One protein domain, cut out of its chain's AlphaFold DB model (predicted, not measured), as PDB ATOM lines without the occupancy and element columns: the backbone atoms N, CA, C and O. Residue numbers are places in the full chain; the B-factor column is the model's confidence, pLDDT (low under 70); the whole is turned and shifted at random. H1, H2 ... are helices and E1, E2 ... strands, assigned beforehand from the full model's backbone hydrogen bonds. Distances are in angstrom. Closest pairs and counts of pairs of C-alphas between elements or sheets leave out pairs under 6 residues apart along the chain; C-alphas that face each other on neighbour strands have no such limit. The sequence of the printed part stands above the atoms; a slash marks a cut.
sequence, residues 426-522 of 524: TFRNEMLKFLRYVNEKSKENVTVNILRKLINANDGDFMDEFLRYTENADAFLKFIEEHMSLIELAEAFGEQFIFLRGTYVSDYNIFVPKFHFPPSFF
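This is residues 426 to 522 of the 524 residues of an uncharacterized protein of Onchocerca volvulus (UniProt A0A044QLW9). The long helix H1 stands in the middle, with the small strand hairpin E3 and E4 on one side of it and a cluster of three shorter helices, H2, H3 and H4, on the other. A second strand hairpin, E1 and E2, packs with E2 on one end of H1 and on the beginning of H2, and E2 runs on into E3. The printed part has 97 residues, in the order H1 H2 H3 H4 E1 E2 E3 E4, mixed in class; both sheets are antiparallel pairs. It is compact, with a radius of gyration of the C-alphas of 12.9 A, spanning 36 by 33 by 22 A.

Find C-alpha 426 at (74.095, 148.906, 129.566), where H1, residues 426 to 442, begins; it runs 23.9 A from first to last C-alpha, to C-alpha 442 at (78.701, 126.309, 135.851). Next come H2, residues 448 to 456, 12.2 A; H3, 464 to 470, 10.0 A; and H4, 473 to 482, 14.3 A. Then read E1, 487 to 492, 16.2 A; E2, 495 to 500, 16.9 A; E3, 502 to 505, 9.6 A; and E4, 510 to 513, 9.7 A, ending at (64.098, 131.412, 131.344).

From H1, look to Arg 436 and Tyr 504 of E3, closest C-alphas at 6.2 A. H1 and H2 are close but not clearly touching, Val 438 to Leu 451 at 7.9 A between C-alphas. H2 and H3 form a helical hairpin and touch, C-alphas 452 and 470 closest at 5.6 A. H3 and H4 touch only at the corner, C-alphas 470 and 476 closest at 5.1 A. In hairpin E1 and E2, N 490 and O 497 are 2.9 A apart; in hairpin E3 and E4, N 505 and O 510 are 2.8 A apart. Every O i to N i+4 pair is within hydrogen-bond range in H1, H2 and H4; H3 has 1 of 3, beside 3 of 4 O i to N i+3 pairs.

The C-alphas of Phe 493 and Tyr 508, the two farthest apart, are 37.1 A apart. The printed part has no cut and no long link. Confidence is under 70 at residues 443 to 444, 493 and 518 to 522.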
ATOM      1  N   THR A 426      72.838 149.267 128.898       88.35
ATOM      2  CA  THR A 426      74.095 148.906 129.566       88.35
ATOM      3  C   THR A 426      73.881 147.785 130.580       88.35
ATOM      4  O   THR A 426      74.561 146.766 130.509       88.35
ATOM      5  N   PHE A 427      72.898 147.923 131.478       91.18
ATOM      6  CA  PHE A 427      72.604 146.901 132.483       91.18
ATOM      7  C   PHE A 427      72.156 145.584 131.840       91.18
ATOM      8  O   PHE A 427      72.632 144.518 132.222       91.18
ATOM      9  N   ARG A 428      71.276 145.648 130.833       92.62
ATOM     10  CA  ARG A 428      70.792 144.471 130.093       92.62
ATOM     11  C   ARG A 428      71.949 143.702 129.447       92.62
ATOM     12  O   ARG A 428      72.016 142.481 129.575       92.62
ATOM     13  N   ASN A 429      72.881 144.407 128.808       90.35
ATOM     14  CA  ASN A 429      74.054 143.801 128.177       90.35
ATOM     15  C   ASN A 429      75.015 143.177 129.199       90.35
ATOM     16  O   ASN A 429      75.469 142.051 128.996       90.35
ATOM     17  N   GLU A 430      75.288 143.861 130.311       89.93
ATOM     18  CA  GLU A 430      76.141 143.323 131.381       89.93
ATOM     19  C   GLU A 430      75.501 142.106 132.064       89.93
ATOM     20  O   GLU A 430      76.184 141.121 132.342       89.93
ATOM     21  N   MET A 431      74.176 142.100 132.237       93.02
ATOM     22  CA  MET A 431      73.447 140.925 132.720       93.02
ATOM     23  C   MET A 431      73.559 139.738 131.765       93.02
ATOM     24  O   MET A 431      73.754 138.613 132.218       93.02
ATOM     25  N   LEU A 432      73.464 139.951 130.451       91.72
ATOM     26  CA  LEU A 432      73.637 138.872 129.474       91.72
ATOM     27  C   LEU A 432      75.068 138.318 129.485       91.72
ATOM     28  O   LEU A 432      75.234 137.098 129.471       91.72
ATOM     29  N   LYS A 433      76.090 139.180 129.601       89.58
ATOM     30  CA  LYS A 433      77.480 138.743 129.822       89.58
ATOM     31  C   LYS A 433      77.611 137.922 131.102       89.58
ATOM     32  O   LYS A 433      78.227 136.861 131.083       89.58
ATOM     33  N   PHE A 434      77.003 138.376 132.196       91.54
ATOM     34  CA  PHE A 434      77.028 137.666 133.471       91.54
ATOM     35  C   PHE A 434      76.373 136.288 133.359       91.54
ATOM     36  O   PHE A 434      76.966 135.293 133.767       91.54
ATOM     37  N   LEU A 435      75.185 136.200 132.757       91.58
ATOM     38  CA  LEU A 435      74.487 134.930 132.548       91.58
ATOM     39  C   LEU A 435      75.306 133.995 131.653       91.58
ATOM     40  O   LEU A 435      75.466 132.823 131.983       91.58
ATOM     41  N   ARG A 436      75.896 134.506 130.568       87.60
ATOM     42  CA  ARG A 436      76.823 133.740 129.728       87.60
ATOM     43  C   ARG A 436      78.017 133.219 130.534       87.60
ATOM     44  O   ARG A 436      78.325 132.033 130.462       87.60
ATOM     45  N   TYR A 437      78.641 134.071 131.339       88.72
ATOM     46  CA  TYR A 437      79.791 133.716 132.166       88.72
ATOM     47  C   TYR A 437      79.443 132.650 133.216       88.72
ATOM     48  O   TYR A 437      80.177 131.677 133.391       88.72
ATOM     49  N   VAL A 438      78.279 132.765 133.867       87.91
ATOM     50  CA  VAL A 438      77.760 131.722 134.765       87.91
ATOM     51  C   VAL A 438      77.524 130.426 133.997       87.91
ATOM     52  O   VAL A 438      77.899 129.371 134.494       87.91
ATOM     53  N   ASN A 439      76.959 130.471 132.786       84.26
ATOM     54  CA  ASN A 439      76.765 129.274 131.965       84.26
ATOM     55  C   ASN A 439      78.103 128.568 131.685       84.26
ATOM     56  O   ASN A 439      78.226 127.360 131.890       84.26
ATOM     57  N   GLU A 440      79.123 129.331 131.288       83.38
ATOM     58  CA  GLU A 440      80.470 128.834 131.000       83.38
ATOM     59  C   GLU A 440      81.131 128.211 132.243       83.38
ATOM     60  O   GLU A 440      81.608 127.076 132.174       83.38
ATOM     61  N   LYS A 441      81.094 128.894 133.398       81.55
ATOM     62  CA  LYS A 441      81.711 128.422 134.655       81.55
ATOM     63  C   LYS A 441      80.890 127.361 135.392       81.55
ATOM     64  O   LYS A 441      81.451 126.562 136.139       81.55
ATOM     65  N   SER A 442      79.572 127.302 135.196       70.93
ATOM     66  CA  SER A 442      78.701 126.309 135.851       70.93
ATOM     67  C   SER A 442      79.050 124.868 135.464       70.93
ATOM     68  O   SER A 442      78.820 123.957 136.260       70.93
ATOM     69  N   LYS A 443      79.706 124.662 134.310       68.52
ATOM     70  CA  LYS A 443      80.301 123.373 133.914       68.52
ATOM     71  C   LYS A 443      81.285 122.828 134.964       68.52
ATOM     72  O   LYS A 443      81.458 121.616 135.055       68.52
ATOM     73  N   GLU A 444      81.875 123.696 135.786       65.54
ATOM     74  CA  GLU A 444      82.837 123.356 136.842       65.54
ATOM     75  C   GLU A 444      82.215 123.297 138.255       65.54
ATOM     76  O   GLU A 444      82.932 123.069 139.225       65.54
ATOM     77  N   ASN A 445      80.888 123.447 138.398       72.22
ATOM     78  CA  ASN A 445      80.190 123.580 139.691       72.22
ATOM     79  C   ASN A 445      80.737 124.744 140.541       72.22
ATOM     80  O   ASN A 445      81.220 124.554 141.657       72.22
ATOM     81  N   VAL A 446      80.660 125.964 140.007       83.51
ATOM     82  CA  VAL A 446      81.149 127.166 140.692       83.51
ATOM     83  C   VAL A 446      80.262 127.551 141.886       83.51
ATOM     84  O   VAL A 446      79.031 127.480 141.827       83.51
ATOM     85  N   THR A 447      80.885 127.983 142.984       86.42
ATOM     86  CA  THR A 447      80.172 128.548 144.140       86.42
ATOM     87  C   THR A 447      80.006 130.054 144.003       86.42
ATOM     88  O   THR A 447      80.804 130.713 143.337       86.42
ATOM     89  N   VAL A 448      79.017 130.633 144.686       86.45
ATOM     90  CA  VAL A 448      78.783 132.085 144.746       86.45
ATOM     91  C   VAL A 448      80.055 132.828 145.172       86.45
ATOM     92  O   VAL A 448      80.428 133.836 144.572       86.45
ATOM     93  N   ASN A 449      80.784 132.293 146.158       85.87
ATOM     94  CA  ASN A 449      82.031 132.884 146.643       85.87
ATOM     95  C   ASN A 449      83.172 132.829 145.618       85.87
ATOM     96  O   ASN A 449      83.937 133.790 145.518       85.87
ATOM     97  N   ILE A 450      83.314 131.720 144.882       87.39
ATOM     98  CA  ILE A 450      84.328 131.590 143.826       87.39
ATOM     99  C   ILE A 450      83.970 132.505 142.654       87.39
ATOM    100  O   ILE A 450      84.819 133.278 142.216       87.39
ATOM    101  N   LEU A 451      82.711 132.484 142.211       89.54
ATOM    102  CA  LEU A 451      82.223 133.320 141.119       89.54
ATOM    103  C   LEU A 451      82.473 134.807 141.402       89.54
ATOM    104  O   LEU A 451      83.032 135.505 140.562       89.54
ATOM    105  N   ARG A 452      82.159 135.275 142.618       89.84
ATOM    106  CA  ARG A 452      82.430 136.655 143.048       89.84
ATOM    107  C   ARG A 452      83.908 137.028 142.930       89.84
ATOM    108  O   ARG A 452      84.234 138.119 142.473       89.84
ATOM    109  N   LYS A 453      84.814 136.142 143.362       87.94
ATOM    110  CA  LYS A 453      86.267 136.381 143.285       87.94
ATOM    111  C   LYS A 453      86.753 136.457 141.839       87.94
ATOM    112  O   LYS A 453      87.590 137.304 141.551       87.94
ATOM    113  N   LEU A 454      86.231 135.603 140.959       87.97
ATOM    114  CA  LEU A 454      86.579 135.610 139.540       87.97
ATOM    115  C   LEU A 454      86.108 136.896 138.846       87.97
ATOM    116  O   LEU A 454      86.885 137.532 138.140       87.97
ATOM    117  N   ILE A 455      84.871 137.327 139.117       87.14
ATOM    118  CA  ILE A 455      84.327 138.577 138.568       87.14
ATOM    119  C   ILE A 455      85.118 139.789 139.082       87.14
ATOM    120  O   ILE A 455      85.509 140.632 138.286       87.14
ATOM    121  N   ASN A 456      85.454 139.846 140.378       84.48
ATOM    122  CA  ASN A 456      86.299 140.917 140.934       84.48
ATOM    123  C   ASN A 456      87.720 140.955 140.349       84.48
ATOM    124  O   ASN A 456      88.351 142.007 140.361       84.48
ATOM    125  N   ALA A 457      88.241 139.826 139.865       83.24
ATOM    126  CA  ALA A 457      89.511 139.775 139.140       83.24
ATOM    127  C   ALA A 457      89.375 140.208 137.663       83.24
ATOM    128  O   ALA A 457      90.348 140.143 136.917       83.24
ATOM    129  N   ASN A 458      88.176 140.638 137.257       78.63
ATOM    130  CA  ASN A 458      87.774 140.987 135.900       78.63
ATOM    131  C   ASN A 458      87.968 139.857 134.866       78.63
ATOM    132  O   ASN A 458      88.220 140.121 133.695       78.63
ATOM    133  N   ASP A 459      87.799 138.588 135.272       75.87
ATOM    134  CA  ASP A 459      87.922 137.398 134.397       75.87
ATOM    135  C   ASP A 459      86.821 137.301 133.308       75.87
ATOM    136  O   ASP A 459      86.770 136.330 132.560       75.87
ATOM    137  N   GLY A 460      85.926 138.289 133.201       77.07
ATOM    138  CA  GLY A 460      84.846 138.334 132.204       77.07
ATOM    139  C   GLY A 460      84.657 139.683 131.504       77.07
ATOM    140  O   GLY A 460      83.667 139.836 130.795       77.07
ATOM    141  N   ASP A 461      85.579 140.639 131.689       82.64
ATOM    142  CA  ASP A 461      85.503 141.994 131.111       82.64
ATOM    143  C   ASP A 461      84.162 142.703 131.415       82.64
ATOM    144  O   ASP A 461      83.397 143.115 130.528       82.64
ATOM    145  N   PHE A 462      83.852 142.767 132.713       86.21
ATOM    146  CA  PHE A 462      82.651 143.401 133.249       86.21
ATOM    147  C   PHE A 462      82.883 144.894 133.470       86.21
ATOM    148  O   PHE A 462      83.959 145.320 133.887       86.21
ATOM    149  N   MET A 463      81.848 145.696 133.239       84.98
ATOM    150  CA  MET A 463      81.890 147.132 133.512       84.98
ATOM    151  C   MET A 463      81.989 147.414 135.017       84.98
ATOM    152  O   MET A 463      81.394 146.705 135.830       84.98
ATOM    153  N   ASP A 464      82.643 148.522 135.385       80.62
ATOM    154  CA  ASP A 464      82.821 148.944 136.785       80.62
ATOM    155  C   ASP A 464      81.503 148.988 137.574       80.62
ATOM    156  O   ASP A 464      81.458 148.609 138.741       80.62
ATOM    157  N   GLU A 465      80.400 149.403 136.938       77.54
ATOM    158  CA  GLU A 465      79.070 149.431 137.561       77.54
ATOM    159  C   GLU A 465      78.611 148.040 138.024       77.54
ATOM    160  O   GLU A 465      78.004 147.920 139.088       77.54
ATOM    161  N   PHE A 466      78.941 146.990 137.267       80.23
ATOM    162  CA  PHE A 466      78.631 145.610 137.625       80.23
ATOM    163  C   PHE A 466      79.561 145.093 138.733       80.23
ATOM    164  O   PHE A 466      79.105 144.437 139.671       80.23
ATOM    165  N   LEU A 467      80.850 145.457 138.678       84.23
ATOM    166  CA  LEU A 467      81.848 145.094 139.695       84.23
ATOM    167  C   LEU A 467      81.482 145.611 141.099       84.23
ATOM    168  O   LEU A 467      81.831 144.991 142.105       84.23
ATOM    169  N   ARG A 468      80.698 146.693 141.198       84.82
ATOM    170  CA  ARG A 468      80.184 147.195 142.486       84.82
ATOM    171  C   ARG A 468      79.305 146.184 143.223       84.82
ATOM    172  O   ARG A 468      79.328 146.146 144.452       84.82
ATOM    173  N   TYR A 469      78.559 145.338 142.506       85.56
ATOM    174  CA  TYR A 469      77.761 144.280 143.137       85.56
ATOM    175  C   TYR A 469      78.641 143.171 143.726       85.56
ATOM    176  O   TYR A 469      78.214 142.486 144.650       85.56
ATOM    177  N   THR A 470      79.875 142.997 143.239       84.86
ATOM    178  CA  THR A 470      80.789 141.929 143.675       84.86
ATOM    179  C   THR A 470      81.791 142.360 144.752       84.86
ATOM    180  O   THR A 470      82.446 141.498 145.357       84.86
ATOM    181  N   GLU A 471      81.880 143.660 145.062       83.33
ATOM    182  CA  GLU A 471      82.784 144.231 146.075       83.33
ATOM    183  C   GLU A 471      82.687 143.500 147.424       83.33
ATOM    184  O   GLU A 471      83.694 143.046 147.978       83.33
ATOM    185  N   ASN A 472      81.464 143.312 147.927       85.91
ATOM    186  CA  ASN A 472      81.199 142.621 149.184       85.91
ATOM    187  C   ASN A 472      80.252 141.426 148.984       85.91
ATOM    188  O   ASN A 472      79.429 141.407 148.071       85.91
ATOM    189  N   ALA A 473      80.409 140.392 149.817       83.61
ATOM    190  CA  ALA A 473      79.658 139.143 149.672       83.61
ATOM    191  C   ALA A 473      78.145 139.344 149.860       83.61
ATOM    192  O   ALA A 473      77.368 138.762 149.110       83.61
ATOM    193  N   ASP A 474      77.739 140.206 150.795       86.04
ATOM    194  CA  ASP A 474      76.326 140.468 151.092       86.04
ATOM    195  C   ASP A 474      75.613 141.198 149.946       86.04
ATOM    196  O   ASP A 474      74.468 140.889 149.628       86.04
ATOM    197  N   ALA A 475      76.279 142.154 149.296       86.35
ATOM    198  CA  ALA A 475      75.765 142.856 148.125       86.35
ATOM    199  C   ALA A 475      75.648 141.912 146.932       86.35
ATOM    200  O   ALA A 475      74.637 141.957 146.235       86.35
ATOM    201  N   PHE A 476      76.624 141.019 146.745       91.12
ATOM    202  CA  PHE A 476      76.542 140.030 145.679       91.12
ATOM    203  C   PHE A 476      75.392 139.058 145.924       91.12
ATOM    204  O   PHE A 476      74.623 138.784 145.011       91.12
ATOM    205  N   LEU A 477      75.210 138.592 147.162       87.29
ATOM    206  CA  LEU A 477      74.075 137.743 147.521       87.29
ATOM    207  C   LEU A 477      72.737 138.445 147.284       87.29
ATOM    208  O   LEU A 477      71.874 137.860 146.640       87.29
ATOM    209  N   LYS A 478      72.586 139.706 147.705       88.40
ATOM    210  CA  LYS A 478      71.377 140.501 147.424       88.40
ATOM    211  C   LYS A 478      71.116 140.653 145.929       88.40
ATOM    212  O   LYS A 478      69.985 140.497 145.488       88.40
ATOM    213  N   PHE A 479      72.160 140.907 145.147       90.72
ATOM    214  CA  PHE A 479      72.061 140.971 143.693       90.72
ATOM    215  C   PHE A 479      71.584 139.634 143.097       90.72
ATOM    216  O   PHE A 479      70.681 139.610 142.264       90.72
ATOM    217  N   ILE A 480      72.127 138.502 143.556       90.24
ATOM    218  CA  ILE A 480      71.655 137.182 143.124       90.24
ATOM    219  C   ILE A 480      70.198 136.945 143.550       90.24
ATOM    220  O   ILE A 480      69.414 136.427 142.755       90.24
ATOM    221  N   GLU A 481      69.819 137.348 144.766       86.72
ATOM    222  CA  GLU A 481      68.453 137.249 145.291       86.72
ATOM    223  C   GLU A 481      67.440 138.023 144.431       86.72
ATOM    224  O   GLU A 481      66.378 137.488 144.102       86.72
ATOM    225  N   GLU A 482      67.792 139.236 143.993       87.13
ATOM    226  CA  GLU A 482      66.991 140.047 143.063       87.13
ATOM    227  C   GLU A 482      66.789 139.355 141.701       87.13
ATOM    228  O   GLU A 482      65.762 139.545 141.043       87.13
ATOM    229  N   HIS A 483      67.724 138.489 141.303       90.81
ATOM    230  CA  HIS A 483      67.715 137.766 140.030       90.81
ATOM    231  C   HIS A 483      67.432 136.256 140.161       90.81
ATOM    232  O   HIS A 483      67.664 135.493 139.219       90.81
ATOM    233  N   MET A 484      66.826 135.805 141.268       86.59
ATOM    234  CA  MET A 484      66.431 134.398 141.508       86.59
ATOM    235  C   MET A 484      65.419 133.835 140.498       86.59
ATOM    236  O   MET A 484      65.159 132.629 140.450       86.59
ATOM    237  N   SER A 485      64.797 134.690 139.688       85.01
ATOM    238  CA  SER A 485      63.988 134.243 138.555       85.01
ATOM    239  C   SER A 485      64.832 133.629 137.431       85.01
ATOM    240  O   SER A 485      64.350 132.737 136.734       85.01
ATOM    241  N   LEU A 486      66.085 134.068 137.286       88.94
ATOM    242  CA  LEU A 486      67.038 133.647 136.254       88.94
ATOM    243  C   LEU A 486      68.088 132.681 136.806       88.94
ATOM    244  O   LEU A 486      68.648 131.880 136.059       88.94
ATOM    245  N   ILE A 487      68.347 132.767 138.109       89.07
ATOM    246  CA  ILE A 487      69.432 132.082 138.800       89.07
ATOM    247  C   ILE A 487      68.859 131.080 139.800       89.07
ATOM    248  O   ILE A 487      67.844 131.311 140.455       89.07
ATOM    249  N   GLU A 488      69.521 129.942 139.922       80.95
ATOM    250  CA  GLU A 488      69.261 128.942 140.939       80.95
ATOM    251  C   GLU A 488      70.449 128.850 141.893       80.95
ATOM    252  O   GLU A 488      71.599 128.742 141.468       80.95
ATOM    253  N   LEU A 489      70.146 128.871 143.191       82.03
ATOM    254  CA  LEU A 489      71.104 128.621 144.255       82.03
ATOM    255  C   LEU A 489      70.837 127.255 144.881       82.03
ATOM    256  O   LEU A 489      69.713 126.961 145.295       82.03
ATOM    257  N   ALA A 490      71.882 126.441 144.986       77.67
ATOM    258  CA  ALA A 490      71.844 125.164 145.681       77.67
ATOM    259  C   ALA A 490      72.869 125.167 146.816       77.67
ATOM    260  O   ALA A 490      74.064 125.331 146.583       77.67
ATOM    261  N   GLU A 491      72.416 124.965 148.048       72.80
ATOM    262  CA  GLU A 491      73.312 124.854 149.196       72.80
ATOM    263  C   GLU A 491      73.802 123.409 149.358       72.80
ATOM    264  O   GLU A 491      73.005 122.472 149.470       72.80
ATOM    265  N   ALA A 492      75.119 123.222 149.381       71.35
ATOM    266  CA  ALA A 492      75.755 121.950 149.686       71.35
ATOM    267  C   ALA A 492      77.057 122.187 150.458       71.35
ATOM    268  O   ALA A 492      77.850 123.051 150.107       71.35
ATOM    269  N   PHE A 493      77.292 121.397 151.513       60.68
ATOM    270  CA  PHE A 493      78.513 121.459 152.337       60.68
ATOM    271  C   PHE A 493      78.812 122.836 152.966       60.68
ATOM    272  O   PHE A 493      79.966 123.148 153.239       60.68
ATOM    273  N   GLY A 494      77.778 123.647 153.222       72.63
ATOM    274  CA  GLY A 494      77.931 125.012 153.741       72.63
ATOM    275  C   GLY A 494      78.343 126.040 152.681       72.63
ATOM    276  O   GLY A 494      78.598 127.190 153.023       72.63
ATOM    277  N   GLU A 495      78.392 125.648 151.405       78.60
ATOM    278  CA  GLU A 495      78.615 126.539 150.271       78.60
ATOM    279  C   GLU A 495      77.359 126.634 149.398       78.60
ATOM    280  O   GLU A 495      76.564 125.698 149.300       78.60
ATOM    281  N   GLN A 496      77.185 127.780 148.741       81.26
ATOM    282  CA  GLN A 496      76.105 128.004 147.785       81.26
ATOM    283  C   GLN A 496      76.655 127.885 146.365       81.26
ATOM    284  O   GLN A 496      77.536 128.648 145.971       81.26
ATOM    285  N   PHE A 497      76.140 126.927 145.603       81.73
ATOM    286  CA  PHE A 497      76.415 126.728 144.183       81.73
ATOM    287  C   PHE A 497      75.408 127.504 143.343       81.73
ATOM    288  O   PHE A 497      74.247 127.621 143.733       81.73
ATOM    289  N   ILE A 498      75.858 128.014 142.199       85.30
ATOM    290  CA  ILE A 498      75.060 128.863 141.316       85.30
ATOM    291  C   ILE A 498      74.852 128.206 139.949       85.30
ATOM    292  O   ILE A 498      75.799 127.740 139.316       85.30
ATOM    293  N   PHE A 499      73.602 128.198 139.491       83.80
ATOM    294  CA  PHE A 499      73.172 127.664 138.199       83.80
ATOM    295  C   PHE A 499      72.196 128.626 137.514       83.80
ATOM    296  O   PHE A 499      71.628 129.512 138.150       83.80
ATOM    297  N   LEU A 500      71.970 128.444 136.213       87.51
ATOM    298  CA  LEU A 500      70.960 129.194 135.466       87.51
ATOM    299  C   LEU A 500      69.647 128.415 135.405       87.51
ATOM    300  O   LEU A 500      69.652 127.209 135.190       87.51
ATOM    301  N   ARG A 501      68.518 129.121 135.507       83.32
ATOM    302  CA  ARG A 501      67.156 128.580 135.338       83.32
ATOM    303  C   ARG A 501      66.682 128.595 133.886       83.32
ATOM    304  O   ARG A 501      65.483 128.676 133.632       83.32
ATOM    305  N   GLY A 502      67.597 128.609 132.927       85.46
ATOM    306  CA  GLY A 502      67.279 128.801 131.519       85.46
ATOM    307  C   GLY A 502      68.500 128.651 130.627       85.46
ATOM    308  O   GLY A 502      69.553 128.195 131.076       85.46
ATOM    309  N   THR A 503      68.347 129.052 129.368       84.52
ATOM    310  CA  THR A 503      69.404 128.969 128.355       84.52
ATOM    311  C   THR A 503      69.762 130.353 127.855       84.52
ATOM    312  O   THR A 503      68.893 131.100 127.412       84.52
ATOM    313  N   TYR A 504      71.051 130.679 127.895       85.92
ATOM    314  CA  TYR A 504      71.581 131.796 127.126       85.92
ATOM    315  C   TYR A 504      71.766 131.355 125.673       85.92
ATOM    316  O   TYR A 504      72.424 130.350 125.420       85.92
ATOM    317  N   VAL A 505      71.182 132.106 124.744       85.15
ATOM    318  CA  VAL A 505      71.207 131.837 123.307       85.15
ATOM    319  C   VAL A 505      72.046 132.917 122.633       85.15
ATOM    320  O   VAL A 505      71.585 134.046 122.437       85.15
ATOM    321  N   SER A 506      73.289 132.567 122.299       79.47
ATOM    322  CA  SER A 506      74.312 133.457 121.733       79.47
ATOM    323  C   SER A 506      73.874 134.122 120.435       79.47
ATOM    324  O   SER A 506      73.993 135.339 120.315       79.47
ATOM    325  N   ASP A 507      73.298 133.355 119.506       78.83
ATOM    326  CA  ASP A 507      72.933 133.820 118.157       78.83
ATOM    327  C   ASP A 507      71.980 135.019 118.156       78.83
ATOM    328  O   ASP A 507      72.006 135.866 117.262       78.83
ATOM    329  N   TYR A 508      71.123 135.098 119.175       81.95
ATOM    330  CA  TYR A 508      70.142 136.169 119.325       81.95
ATOM    331  C   TYR A 508      70.469 137.118 120.479       81.95
ATOM    332  O   TYR A 508      69.745 138.095 120.663       81.95
ATOM    333  N   ASN A 509      71.536 136.840 121.235       83.86
ATOM    334  CA  ASN A 509      71.898 137.521 122.473       83.86
ATOM    335  C   ASN A 509      70.703 137.664 123.435       83.86
ATOM    336  O   ASN A 509      70.406 138.754 123.922       83.86
ATOM    337  N   ILE A 510      69.986 136.563 123.670       88.39
ATOM    338  CA  ILE A 510      68.851 136.516 124.601       88.39
ATOM    339  C   ILE A 510      69.065 135.434 125.653       88.39
ATOM    340  O   ILE A 510      69.737 134.434 125.412       88.39
ATOM    341  N   PHE A 511      68.451 135.611 126.816       91.43
ATOM    342  CA  PHE A 511      68.321 134.553 127.806       91.43
ATOM    343  C   PHE A 511      66.865 134.110 127.856       91.43
ATOM    344  O   PHE A 511      65.991 134.956 128.006       91.43
ATOM    345  N   VAL A 512      66.625 132.804 127.742       88.05
ATOM    346  CA  VAL A 512      65.290 132.202 127.761       88.05
ATOM    347  C   VAL A 512      65.094 131.466 129.092       88.05
ATOM    348  O   VAL A 512      65.608 130.352 129.267       88.05
ATOM    349  N   PRO A 513      64.376 132.052 130.064       83.47
ATOM    350  CA  PRO A 513      64.098 131.412 131.344       83.47
ATOM    351  C   PRO A 513      63.189 130.185 131.177       83.47
ATOM    352  O   PRO A 513      62.366 130.117 130.271       83.47
ATOM    353  N   LYS A 514      63.282 129.228 132.104       76.07
ATOM    354  CA  LYS A 514      62.515 127.965 132.180       76.07
ATOM    355  C   LYS A 514      62.810 126.922 131.094       76.07
ATOM    356  O   LYS A 514      62.393 125.776 131.262       76.07
ATOM    357  N   PHE A 515      63.533 127.268 130.031       75.59
ATOM    358  CA  PHE A 515      63.886 126.341 128.958       75.59
ATOM    359  C   PHE A 515      65.384 126.030 128.963       75.59
ATOM    360  O   PHE A 515      66.215 126.934 128.968       75.59
ATOM    361  N   HIS A 516      65.724 124.739 128.945       76.80
ATOM    362  CA  HIS A 516      67.093 124.245 128.780       76.80
ATOM    363  C   HIS A 516      67.241 123.610 127.402       76.80
ATOM    364  O   HIS A 516      66.772 122.491 127.191       76.80
ATOM    365  N   PHE A 517      67.883 124.317 126.477       74.95
ATOM    366  CA  PHE A 517      68.189 123.792 125.154       74.95
ATOM    367  C   PHE A 517      69.602 123.192 125.135       74.95
ATOM    368  O   PHE A 517      70.513 123.739 125.764       74.95
ATOM    369  N   PRO A 518      69.815 122.062 124.438       69.88
ATOM    370  CA  PRO A 518      71.153 121.539 124.200       69.88
ATOM    371  C   PRO A 518      72.025 122.544 123.424       69.88
ATOM    372  O   PRO A 518      71.508 123.192 122.515       69.88
ATOM    373  N   PRO A 519      73.345 122.610 123.687       66.81
ATOM    374  CA  PRO A 519      74.272 123.486 122.957       66.81
ATOM    375  C   PRO A 519      74.220 123.343 121.428       66.81
ATOM    376  O   PRO A 519      74.459 124.297 120.700       66.81
ATOM    377  N   SER A 520      73.827 122.166 120.927       67.82
ATOM    378  CA  SER A 520      73.674 121.884 119.494       67.82
ATOM    379  C   SER A 520      72.659 122.771 118.758       67.82
ATOM    380  O   SER A 520      72.586 122.677 117.539       67.82
ATOM    381  N   PHE A 521      71.848 123.561 119.469       59.60
ATOM    382  CA  PHE A 521      70.852 124.463 118.880       59.60
ATOM    383  C   PHE A 521      71.335 125.915 118.699       59.60
ATOM    384  O   PHE A 521      70.657 126.668 118.005       59.60
ATOM    385  N   PHE A 522      72.439 126.333 119.339       64.70
ATOM    386  CA  PHE A 522      72.846 127.753 119.399       64.70
ATOM    387  C   PHE A 522      74.355 128.018 119.555       64.70
ATOM    388  O   PHE A 522      74.761 129.176 119.512       64.70
TER     389      PHE A 522